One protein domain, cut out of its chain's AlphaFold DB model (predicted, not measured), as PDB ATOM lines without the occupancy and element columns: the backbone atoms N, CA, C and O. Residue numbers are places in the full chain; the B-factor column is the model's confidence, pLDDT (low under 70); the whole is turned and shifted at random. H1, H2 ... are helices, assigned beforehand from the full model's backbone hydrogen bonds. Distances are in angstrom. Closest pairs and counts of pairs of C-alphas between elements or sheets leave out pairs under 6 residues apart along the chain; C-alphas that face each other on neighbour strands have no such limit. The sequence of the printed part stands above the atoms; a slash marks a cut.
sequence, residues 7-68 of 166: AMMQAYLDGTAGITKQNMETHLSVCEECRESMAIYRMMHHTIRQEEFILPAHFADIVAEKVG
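AT A GLANCE: This is residues 7 to 68 of the 166 residues of an uncharacterized protein of bacterium (UniProt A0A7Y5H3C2). This is a long helix, H3, whose first part makes a small body with two shorter helices, and whose far end runs out into a free arm ending in the short helix H4. H2 meets the beginning of H3 at a corner, H1 packs on H3 near residues 38 to 42, and residues 46 to 68 stick out from this body. The printed part has 62 residues with four named helices, H1, H2, H3 and H4 in that order, and no named strand; the class is all helix. It is extended, with a radius of gyration of the C-alphas of 16.6 A, and spans 48 by 24 by 14 A.

IN THESE COORDINATES: Find C-alpha 7 at (-36.853, -4.447, 36.326); from there H1 runs through residues 7 to 13, 10.1 A from first to last C-alpha. After a short link of 7 residues, look for H2 at residues 21 to 30, 14.8 A long. One residue, Cys 31, makes the tight link to H3, residues 32 to 50, which starts at C-alpha 32, (-36.352, 2.565, 19.548), and is 27.4 A long. A short link of 8 residues leads to H4, residues 59 to 66, 10.7 A long, and C-alpha 66 is at (-26.963, -22.954, 53.924).

HOW THE PARTS SIT: Start with H1 and H3, which touch, H3 with residues 38 to 42 alone; their closest C-alphas, of Met 9 and Met 38, are 6.8 A apart. They run the same way at a steep tilt of 57 degrees. H1 and H2 are close but not clearly touching, with the C-alphas of Tyr 12 and Lys 21 closest at 7.3 A. Their lines are only just about perpendicular, at 72 degrees. H2 and H3 touch only at the corner by their link, and only just, with 3 pairs of C-alphas within 8 A; the closest are those of Leu 28 and Arg 35, 5.2 A apart. These two run opposite ways at a steep tilt of 53 degrees. H4 is apart from H1, H2 and H3. In H1, H3 and H4 you will find every O i to N i+4 pair within hydrogen-bond range; in H2, 5 of 6 are.

THE WHOLE: The C-alphas farthest apart are those of Val 30 and His 58, at 48.0 A. Residues 46 to 68 stand free, of which 46 to 50 belong to H3 and 59 to 66 to H4; without them the body has 39 residues and spans 24 by 22 by 12 A. The printed part has no cut and no long link. The mean pLDDT of the printed part is 84.0; look for values under 70 at residues 17 to 18, 52 and 68 of this model.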
ATOM      1  N   ALA A   7     -36.333  -3.209  35.750       88.94
ATOM      2  CA  ALA A   7     -36.853  -4.447  36.326       88.94
ATOM      3  C   ALA A   7     -37.629  -5.288  35.299       88.94
ATOM      4  O   ALA A   7     -37.530  -6.512  35.298       88.94
ATOM      5  N   MET A   8     -38.382  -4.645  34.398       89.38
ATOM      6  CA  MET A   8     -39.121  -5.338  33.340       89.38
ATOM      7  C   MET A   8     -38.189  -5.873  32.246       89.38
ATOM      8  O   MET A   8     -38.391  -6.988  31.763       89.38
ATOM      9  N   MET A   9     -37.165  -5.104  31.860       90.12
ATOM     10  CA  MET A   9     -36.159  -5.539  30.882       90.12
ATOM     11  C   MET A   9     -35.344  -6.728  31.404       90.12
ATOM     12  O   MET A   9     -35.142  -7.697  30.672       90.12
ATOM     13  N   GLN A  10     -34.948  -6.693  32.678       89.44
ATOM     14  CA  GLN A  10     -34.223  -7.780  33.329       89.44
ATOM     15  C   GLN A  10     -35.094  -9.032  33.489       89.44
ATOM     16  O   GLN A  10     -34.687 -10.115  33.077       89.44
ATOM     17  N   ALA A  11     -36.338  -8.882  33.959       88.25
ATOM     18  CA  ALA A  11     -37.275  -9.998  34.096       88.25
ATOM     19  C   ALA A  11     -37.499 -10.757  32.774       88.25
ATOM     20  O   ALA A  11     -37.626 -11.985  32.785       88.25
ATOM     21  N   TYR A  12     -37.517 -10.037  31.645       89.88
ATOM     22  CA  TYR A  12     -37.613 -10.623  30.307       89.88
ATOM     23  C   TYR A  12     -36.372 -11.441  29.921       89.88
ATOM     24  O   TYR A  12     -36.514 -12.503  29.316       89.88
ATOM     25  N   LEU A  13     -35.169 -10.966  30.254       88.75
ATOM     26  CA  LEU A  13     -33.919 -11.681  29.970       88.75
ATOM     27  C   LEU A  13     -33.760 -12.929  30.839       88.75
ATOM     28  O   LEU A  13     -33.355 -13.970  30.326       88.75
ATOM     29  N   ASP A  14     -34.173 -12.843  32.102       87.06
ATOM     30  CA  ASP A  14     -34.129 -13.950  33.061       87.06
ATOM     31  C   ASP A  14     -35.233 -14.999  32.809       87.06
ATOM     32  O   ASP A  14     -35.273 -16.046  33.453       87.06
ATOM     33  N   GLY A  15     -36.160 -14.735  31.877       84.94
ATOM     34  CA  GLY A  15     -37.273 -15.632  31.552       84.94
ATOM     35  C   GLY A  15     -38.301 -15.783  32.680       84.94
ATOM     36  O   GLY A  15     -39.039 -16.768  32.718       84.94
ATOM     37  N   THR A  16     -38.354 -14.829  33.612       81.69
ATOM     38  CA  THR A  16     -39.259 -14.883  34.768       81.69
ATOM     39  C   THR A  16     -40.703 -14.545  34.379       81.69
ATOM     40  O   THR A  16     -40.968 -13.738  33.488       81.69
ATOM     41  N   ALA A  17     -41.670 -15.174  35.056       58.84
ATOM     42  CA  ALA A  17     -43.083 -15.253  34.656       58.84
ATOM     43  C   ALA A  17     -43.912 -13.950  34.789       58.84
ATOM     44  O   ALA A  17     -45.139 -14.003  34.841       58.84
ATOM     45  N   GLY A  18     -43.278 -12.776  34.852       66.44
ATOM     46  CA  GLY A  18     -43.964 -11.499  35.084       66.44
ATOM     47  C   GLY A  18     -44.494 -10.799  33.828       66.44
ATOM     48  O   GLY A  18     -45.404  -9.980  33.931       66.44
ATOM     49  N   ILE A  19     -43.941 -11.085  32.643       72.69
ATOM     50  CA  ILE A  19     -44.274 -10.372  31.397       72.69
ATOM     51  C   ILE A  19     -44.476 -11.372  30.263       72.69
ATOM     52  O   ILE A  19     -43.612 -12.200  29.976       72.69
ATOM     53  N   THR A  20     -45.609 -11.274  29.567       80.75
ATOM     54  CA  THR A  20     -45.845 -12.048  28.348       80.75
ATOM     55  C   THR A  20     -44.859 -11.609  27.267       80.75
ATOM     56  O   THR A  20     -44.854 -10.455  26.836       80.75
ATOM     57  N   LYS A  21     -44.034 -12.553  26.799       86.19
ATOM     58  CA  LYS A  21     -43.009 -12.352  25.760       86.19
ATOM     59  C   LYS A  21     -43.512 -11.520  24.572       86.19
ATOM     60  O   LYS A  21     -42.839 -10.595  24.132       86.19
ATOM     61  N   GLN A  22     -44.738 -11.795  24.128       88.50
ATOM     62  CA  GLN A  22     -45.386 -11.113  23.010       88.50
ATOM     63  C   GLN A  22     -45.594  -9.607  23.245       88.50
ATOM     64  O   GLN A  22     -45.379  -8.809  22.333       88.50
ATOM     65  N   ASN A  23     -45.961  -9.192  24.462       88.94
ATOM     66  CA  ASN A  23     -46.143  -7.773  24.786       88.94
ATOM     67  C   ASN A  23     -44.803  -7.032  24.777       88.94
ATOM     68  O   ASN A  23     -44.727  -5.895  24.313       88.94
ATOM     69  N   MET A  24     -43.742  -7.698  25.237       90.31
ATOM     70  CA  MET A  24     -42.398  -7.131  25.235       90.31
ATOM     71  C   MET A  24     -41.856  -6.965  23.814       90.31
ATOM     72  O   MET A  24     -41.377  -5.893  23.457       90.31
ATOM     73  N   GLU A  25     -41.989  -7.991  22.972       91.69
ATOM     74  CA  GLU A  25     -41.579  -7.927  21.564       91.69
ATOM     75  C   GLU A  25     -42.364  -6.861  20.789       91.69
ATOM     76  O   GLU A  25     -41.789  -6.135  19.978       91.69
ATOM     77  N   THR A  26     -43.656  -6.705  21.091       93.31
ATOM     78  CA  THR A  26     -44.491  -5.649  20.500       93.31
ATOM     79  C   THR A  26     -44.035  -4.255  20.933       93.31
ATOM     80  O   THR A  26     -44.010  -3.340  20.119       93.31
ATOM     81  N   HIS A  27     -43.636  -4.068  22.192       93.25
ATOM     82  CA  HIS A  27     -43.111  -2.781  22.647       93.25
ATOM     83  C   HIS A  27     -41.749  -2.460  22.011       93.25
ATOM     84  O   HIS A  27     -41.543  -1.354  21.513       93.25
ATOM     85  N   LEU A  28     -40.836  -3.435  21.976       93.56
ATOM     86  CA  LEU A  28     -39.488  -3.281  21.415       93.56
ATOM     87  C   LEU A  28     -39.480  -3.068  19.891       93.56
ATOM     88  O   LEU A  28     -38.498  -2.556  19.353       93.56
ATOM     89  N   SER A  29     -40.548  -3.450  19.181       95.06
ATOM     90  CA  SER A  29     -40.675  -3.168  17.744       95.06
ATOM     91  C   SER A  29     -41.056  -1.713  17.455       95.06
ATOM     92  O   SER A  29     -40.714  -1.203  16.389       95.06
ATOM     93  N   VAL A  30     -41.708  -1.036  18.406       95.75
ATOM     94  CA  VAL A  30     -42.218   0.336  18.246       95.75
ATOM     95  C   VAL A  30     -41.349   1.371  18.971       95.75
ATOM     96  O   VAL A  30     -41.225   2.498  18.498       95.75
ATOM     97  N   CYS A  31     -40.728   1.017  20.101       96.19
ATOM     98  CA  CYS A  31     -39.897   1.926  20.890       96.19
ATOM     99  C   CYS A  31     -38.401   1.695  20.629       96.19
ATOM    100  O   CYS A  31     -37.814   0.723  21.105       96.19
ATOM    101  N   GLU A  32     -37.779   2.616  19.892       95.50
ATOM    102  CA  GLU A  32     -36.352   2.565  19.548       95.50
ATOM    103  C   GLU A  32     -35.431   2.679  20.770       95.50
ATOM    104  O   GLU A  32     -34.512   1.879  20.913       95.50
ATOM    105  N   GLU A  33     -35.732   3.581  21.702       94.75
ATOM    106  CA  GLU A  33     -34.931   3.782  22.917       94.75
ATOM    107  C   GLU A  33     -34.889   2.523  23.798       94.75
ATOM    108  O   GLU A  33     -33.824   2.066  24.210       94.75
ATOM    109  N   CYS A  34     -36.038   1.874  24.019       94.19
ATOM    110  CA  CYS A  34     -36.074   0.612  24.761       94.19
ATOM    111  C   CYS A  34     -35.352  -0.524  24.020       94.19
ATOM    112  O   CYS A  34     -34.816  -1.431  24.659       94.19
ATOM    113  N   ARG A  35     -35.319  -0.494  22.683       95.12
ATOM    114  CA  ARG A  35     -34.594  -1.474  21.868       95.12
ATOM    115  C   ARG A  35     -33.080  -1.310  22.000       95.12
ATOM    116  O   ARG A  35     -32.391  -2.321  22.129       95.12
ATOM    117  N   GLU A  36     -32.579  -0.079  22.002       95.25
ATOM    118  CA  GLU A  36     -31.160   0.211  22.235       95.25
ATOM    119  C   GLU A  36     -30.728  -0.206  23.644       95.25
ATOM    120  O   GLU A  36     -29.768  -0.966  23.792       95.25
ATOM    121  N   SER A  37     -31.495   0.172  24.669       93.44
ATOM    122  CA  SER A  37     -31.236  -0.255  26.050       93.44
ATOM    123  C   SER A  37     -31.231  -1.781  26.176       93.44
ATOM    124  O   SER A  37     -30.295  -2.363  26.726       93.44
ATOM    125  N   MET A  38     -32.210  -2.472  25.583       93.62
ATOM    126  CA  MET A  38     -32.265  -3.938  25.584       93.62
ATOM    127  C   MET A  38     -31.056  -4.581  24.876       93.62
ATOM    128  O   MET A  38     -30.624  -5.666  25.270       93.62
ATOM    129  N   ALA A  39     -30.476  -3.942  23.855       93.56
ATOM    130  CA  ALA A  39     -29.256  -4.434  23.215       93.56
ATOM    131  C   ALA A  39     -28.056  -4.406  24.179       93.56
ATOM    132  O   ALA A  39     -27.300  -5.379  24.234       93.56
ATOM    133  N   ILE A  40     -27.932  -3.350  24.990       92.75
ATOM    134  CA  ILE A  40     -26.890  -3.231  26.023       92.75
ATOM    135  C   ILE A  40     -27.059  -4.327  27.080       92.75
ATOM    136  O   ILE A  40     -26.105  -5.047  27.374       92.75
ATOM    137  N   TYR A  41     -28.275  -4.524  27.596       91.31
ATOM    138  CA  TYR A  41     -28.538  -5.582  28.575       91.31
ATOM    139  C   TYR A  41     -28.239  -6.985  28.023       91.31
ATOM    140  O   TYR A  41     -27.646  -7.810  28.720       91.31
ATOM    141  N   ARG A  42     -28.590  -7.265  26.759       91.06
ATOM    142  CA  ARG A  42     -28.249  -8.541  26.102       91.06
ATOM    143  C   ARG A  42     -26.745  -8.745  25.990       91.06
ATOM    144  O   ARG A  42     -26.275  -9.858  26.217       91.06
ATOM    145  N   MET A  43     -26.004  -7.692  25.652       90.38
ATOM    146  CA  MET A  43     -24.547  -7.733  25.592       90.38
ATOM    147  C   MET A  43     -23.953  -8.032  26.972       90.38
ATOM    148  O   MET A  43     -23.172  -8.969  27.092       90.38
ATOM    149  N   MET A  44     -24.380  -7.322  28.023       85.88
ATOM    150  CA  MET A  44     -23.923  -7.575  29.395       85.88
ATOM    151  C   MET A  44     -24.215  -9.010  29.846       85.88
ATOM    152  O   MET A  44     -23.324  -9.694  30.342       85.88
ATOM    153  N   HIS A  45     -25.441  -9.491  29.627       85.06
ATOM    154  CA  HIS A  45     -25.825 -10.856  29.977       85.06
ATOM    155  C   HIS A  45     -25.000 -11.898  29.204       85.06
ATOM    156  O   HIS A  45     -24.655 -12.950  29.741       85.06
ATOM    157  N   HIS A  46     -24.657 -11.625  27.942       85.06
ATOM    158  CA  HIS A  46     -23.788 -12.500  27.159       85.06
ATOM    159  C   HIS A  46     -22.360 -12.543  27.714       85.06
ATOM    160  O   HIS A  46     -21.825 -13.635  27.882       85.06
ATOM    161  N   THR A  47     -21.785 -11.387  28.058       84.06
ATOM    162  CA  THR A  47     -20.439 -11.288  28.641       84.06
ATOM    163  C   THR A  47     -20.355 -12.016  29.980       84.06
ATOM    164  O   THR A  47     -19.474 -12.849  30.164       84.06
ATOM    165  N   ILE A  48     -21.317 -11.789  30.882       80.06
ATOM    166  CA  ILE A  48     -21.361 -12.459  32.193       80.06
ATOM    167  C   ILE A  48     -21.479 -13.980  32.032       80.06
ATOM    168  O   ILE A  48     -20.884 -14.735  32.791       80.06
ATOM    169  N   ARG A  49     -22.226 -14.457  31.029       76.75
ATOM    170  CA  ARG A  49     -22.388 -15.897  30.777       76.75
ATOM    171  C   ARG A  49     -21.123 -16.561  30.219       76.75
ATOM    172  O   ARG A  49     -21.005 -17.779  30.306       76.75
ATOM    173  N   GLN A  50     -20.232 -15.789  29.602       74.88
ATOM    174  CA  GLN A  50     -18.959 -16.277  29.068       74.88
ATOM    175  C   GLN A  50     -17.838 -16.280  30.105       74.88
ATOM    176  O   GLN A  50     -16.859 -17.000  29.924       74.88
ATOM    177  N   GLU A  51     -17.965 -15.500  31.178       73.56
ATOM    178  CA  GLU A  51     -17.035 -15.585  32.294       73.56
ATOM    179  C   GLU A  51     -17.235 -16.920  33.017       73.56
ATOM    180  O   GLU A  51     -18.265 -17.186  33.641       73.56
ATOM    181  N   GLU A  52     -16.229 -17.789  32.923       67.25
ATOM    182  CA  GLU A  52     -16.128 -18.954  33.791       67.25
ATOM    183  C   GLU A  52     -15.904 -18.455  35.219       67.25
ATOM    184  O   GLU A  52     -14.794 -18.104  35.623       67.25
ATOM    185  N   PHE A  53     -16.981 -18.396  36.000       70.19
ATOM    186  CA  PHE A  53     -16.876 -18.166  37.431       70.19
ATOM    187  C   PHE A  53     -16.129 -19.344  38.052       70.19
ATOM    188  O   PHE A  53     -16.677 -20.437  38.215       70.19
ATOM    189  N   ILE A  54     -14.862 -19.118  38.405       72.56
ATOM    190  CA  ILE A  54     -14.079 -20.065  39.193       72.56
ATOM    191  C   ILE A  54     -14.686 -20.077  40.592       72.56
ATOM    192  O   ILE A  54     -14.415 -19.217  41.431       72.56
ATOM    193  N   LEU A  55     -15.567 -21.042  40.821       76.19
ATOM    194  CA  LEU A  55     -16.164 -21.262  42.124       76.19
ATOM    195  C   LEU A  55     -15.085 -21.818  43.067       76.19
ATOM    196  O   LEU A  55     -14.313 -22.693  42.660       76.19
ATOM    197  N   PRO A  56     -15.005 -21.335  44.319       76.88
ATOM    198  CA  PRO A  56     -14.108 -21.907  45.312       76.88
ATOM    199  C   PRO A  56     -14.351 -23.411  45.466       76.88
ATOM    200  O   PRO A  56     -15.490 -23.881  45.368       76.88
ATOM    201  N   ALA A  57     -13.292 -24.165  45.767       76.75
ATOM    202  CA  ALA A  57     -13.449 -25.547  46.205       76.75
ATOM    203  C   ALA A  57     -14.456 -25.599  47.371       76.75
ATOM    204  O   ALA A  57     -14.439 -24.722  48.236       76.75
ATOM    205  N   HIS A  58     -15.341 -26.598  47.372       78.19
ATOM    206  CA  HIS A  58     -16.421 -26.767  48.359       78.19
ATOM    207  C   HIS A  58     -17.560 -25.734  48.312       78.19
ATOM    208  O   HIS A  58     -18.399 -25.714  49.209       78.19
ATOM    209  N   PHE A  59     -17.670 -24.902  47.267       80.62
ATOM    210  CA  PHE A  59     -18.805 -23.974  47.139       80.62
ATOM    211  C   PHE A  59     -20.165 -24.690  47.183       80.62
ATOM    212  O   PHE A  59     -21.085 -24.220  47.850       80.62
ATOM    213  N   ALA A  60     -20.286 -25.839  46.512       76.88
ATOM    214  CA  ALA A  60     -21.510 -26.636  46.527       76.88
ATOM    215  C   ALA A  60     -21.859 -27.132  47.940       76.88
ATOM    216  O   ALA A  60     -23.021 -27.050  48.326       76.88
ATOM    217  N   ASP A  61     -20.860 -27.556  48.721       76.38
ATOM    218  CA  ASP A  61     -21.036 -28.028  50.101       76.38
ATOM    219  C   ASP A  61     -21.514 -26.884  51.012       76.38
ATOM    220  O   ASP A  61     -22.497 -27.025  51.737       76.38
ATOM    221  N   ILE A  62     -20.887 -25.706  50.892       78.00
ATOM    222  CA  ILE A  62     -21.239 -24.496  51.657       78.00
ATOM    223  C   ILE A  62     -22.657 -24.019  51.321       78.00
ATOM    224  O   ILE A  62     -23.402 -23.569  52.195       78.00
ATOM    225  N   VAL A  63     -23.042 -24.077  50.044       80.69
ATOM    226  CA  VAL A  63     -24.401 -23.721  49.631       80.69
ATOM    227  C   VAL A  63     -25.387 -24.763  50.146       80.69
ATOM    228  O   VAL A  63     -26.376 -24.371  50.755       80.69
ATOM    229  N   ALA A  64     -25.108 -26.058  49.980       76.50
ATOM    230  CA  ALA A  64     -25.974 -27.146  50.431       76.50
ATOM    231  C   ALA A  64     -26.244 -27.106  51.947       76.50
ATOM    232  O   ALA A  64     -27.381 -27.339  52.367       76.50
ATOM    233  N   GLU A  65     -25.241 -26.738  52.752       75.38
ATOM    234  CA  GLU A  65     -25.388 -26.477  54.187       75.38
ATOM    235  C   GLU A  65     -26.327 -25.287  54.452       75.38
ATOM    236  O   GLU A  65     -27.268 -25.387  55.240       75.38
ATOM    237  N   LYS A  66     -26.145 -24.167  53.741       73.69
ATOM    238  CA  LYS A  66     -26.963 -22.954  53.924       73.69
ATOM    239  C   LYS A  66     -28.418 -23.094  53.486       73.69
ATOM    240  O   LYS A  66     -29.283 -22.482  54.108       73.69
ATOM    241  N   VAL A  67     -28.704 -23.847  52.423       76.81
ATOM    242  CA  VAL A  67     -30.092 -24.133  52.007       76.81
ATOM    243  C   VAL A  67     -30.734 -25.269  52.808       76.81
ATOM    244  O   VAL A  67     -31.880 -25.619  52.538       76.81
ATOM    245  N   GLY A  68     -30.040 -25.827  53.807       61.69
ATOM    246  CA  GLY A  68     -30.575 -26.900  54.647       61.69
ATOM    247  C   GLY A  68     -30.865 -28.186  53.870       61.69
ATOM    248  O   GLY A  68     -31.664 -29.003  54.317       61.69
TER     249      GLY A  68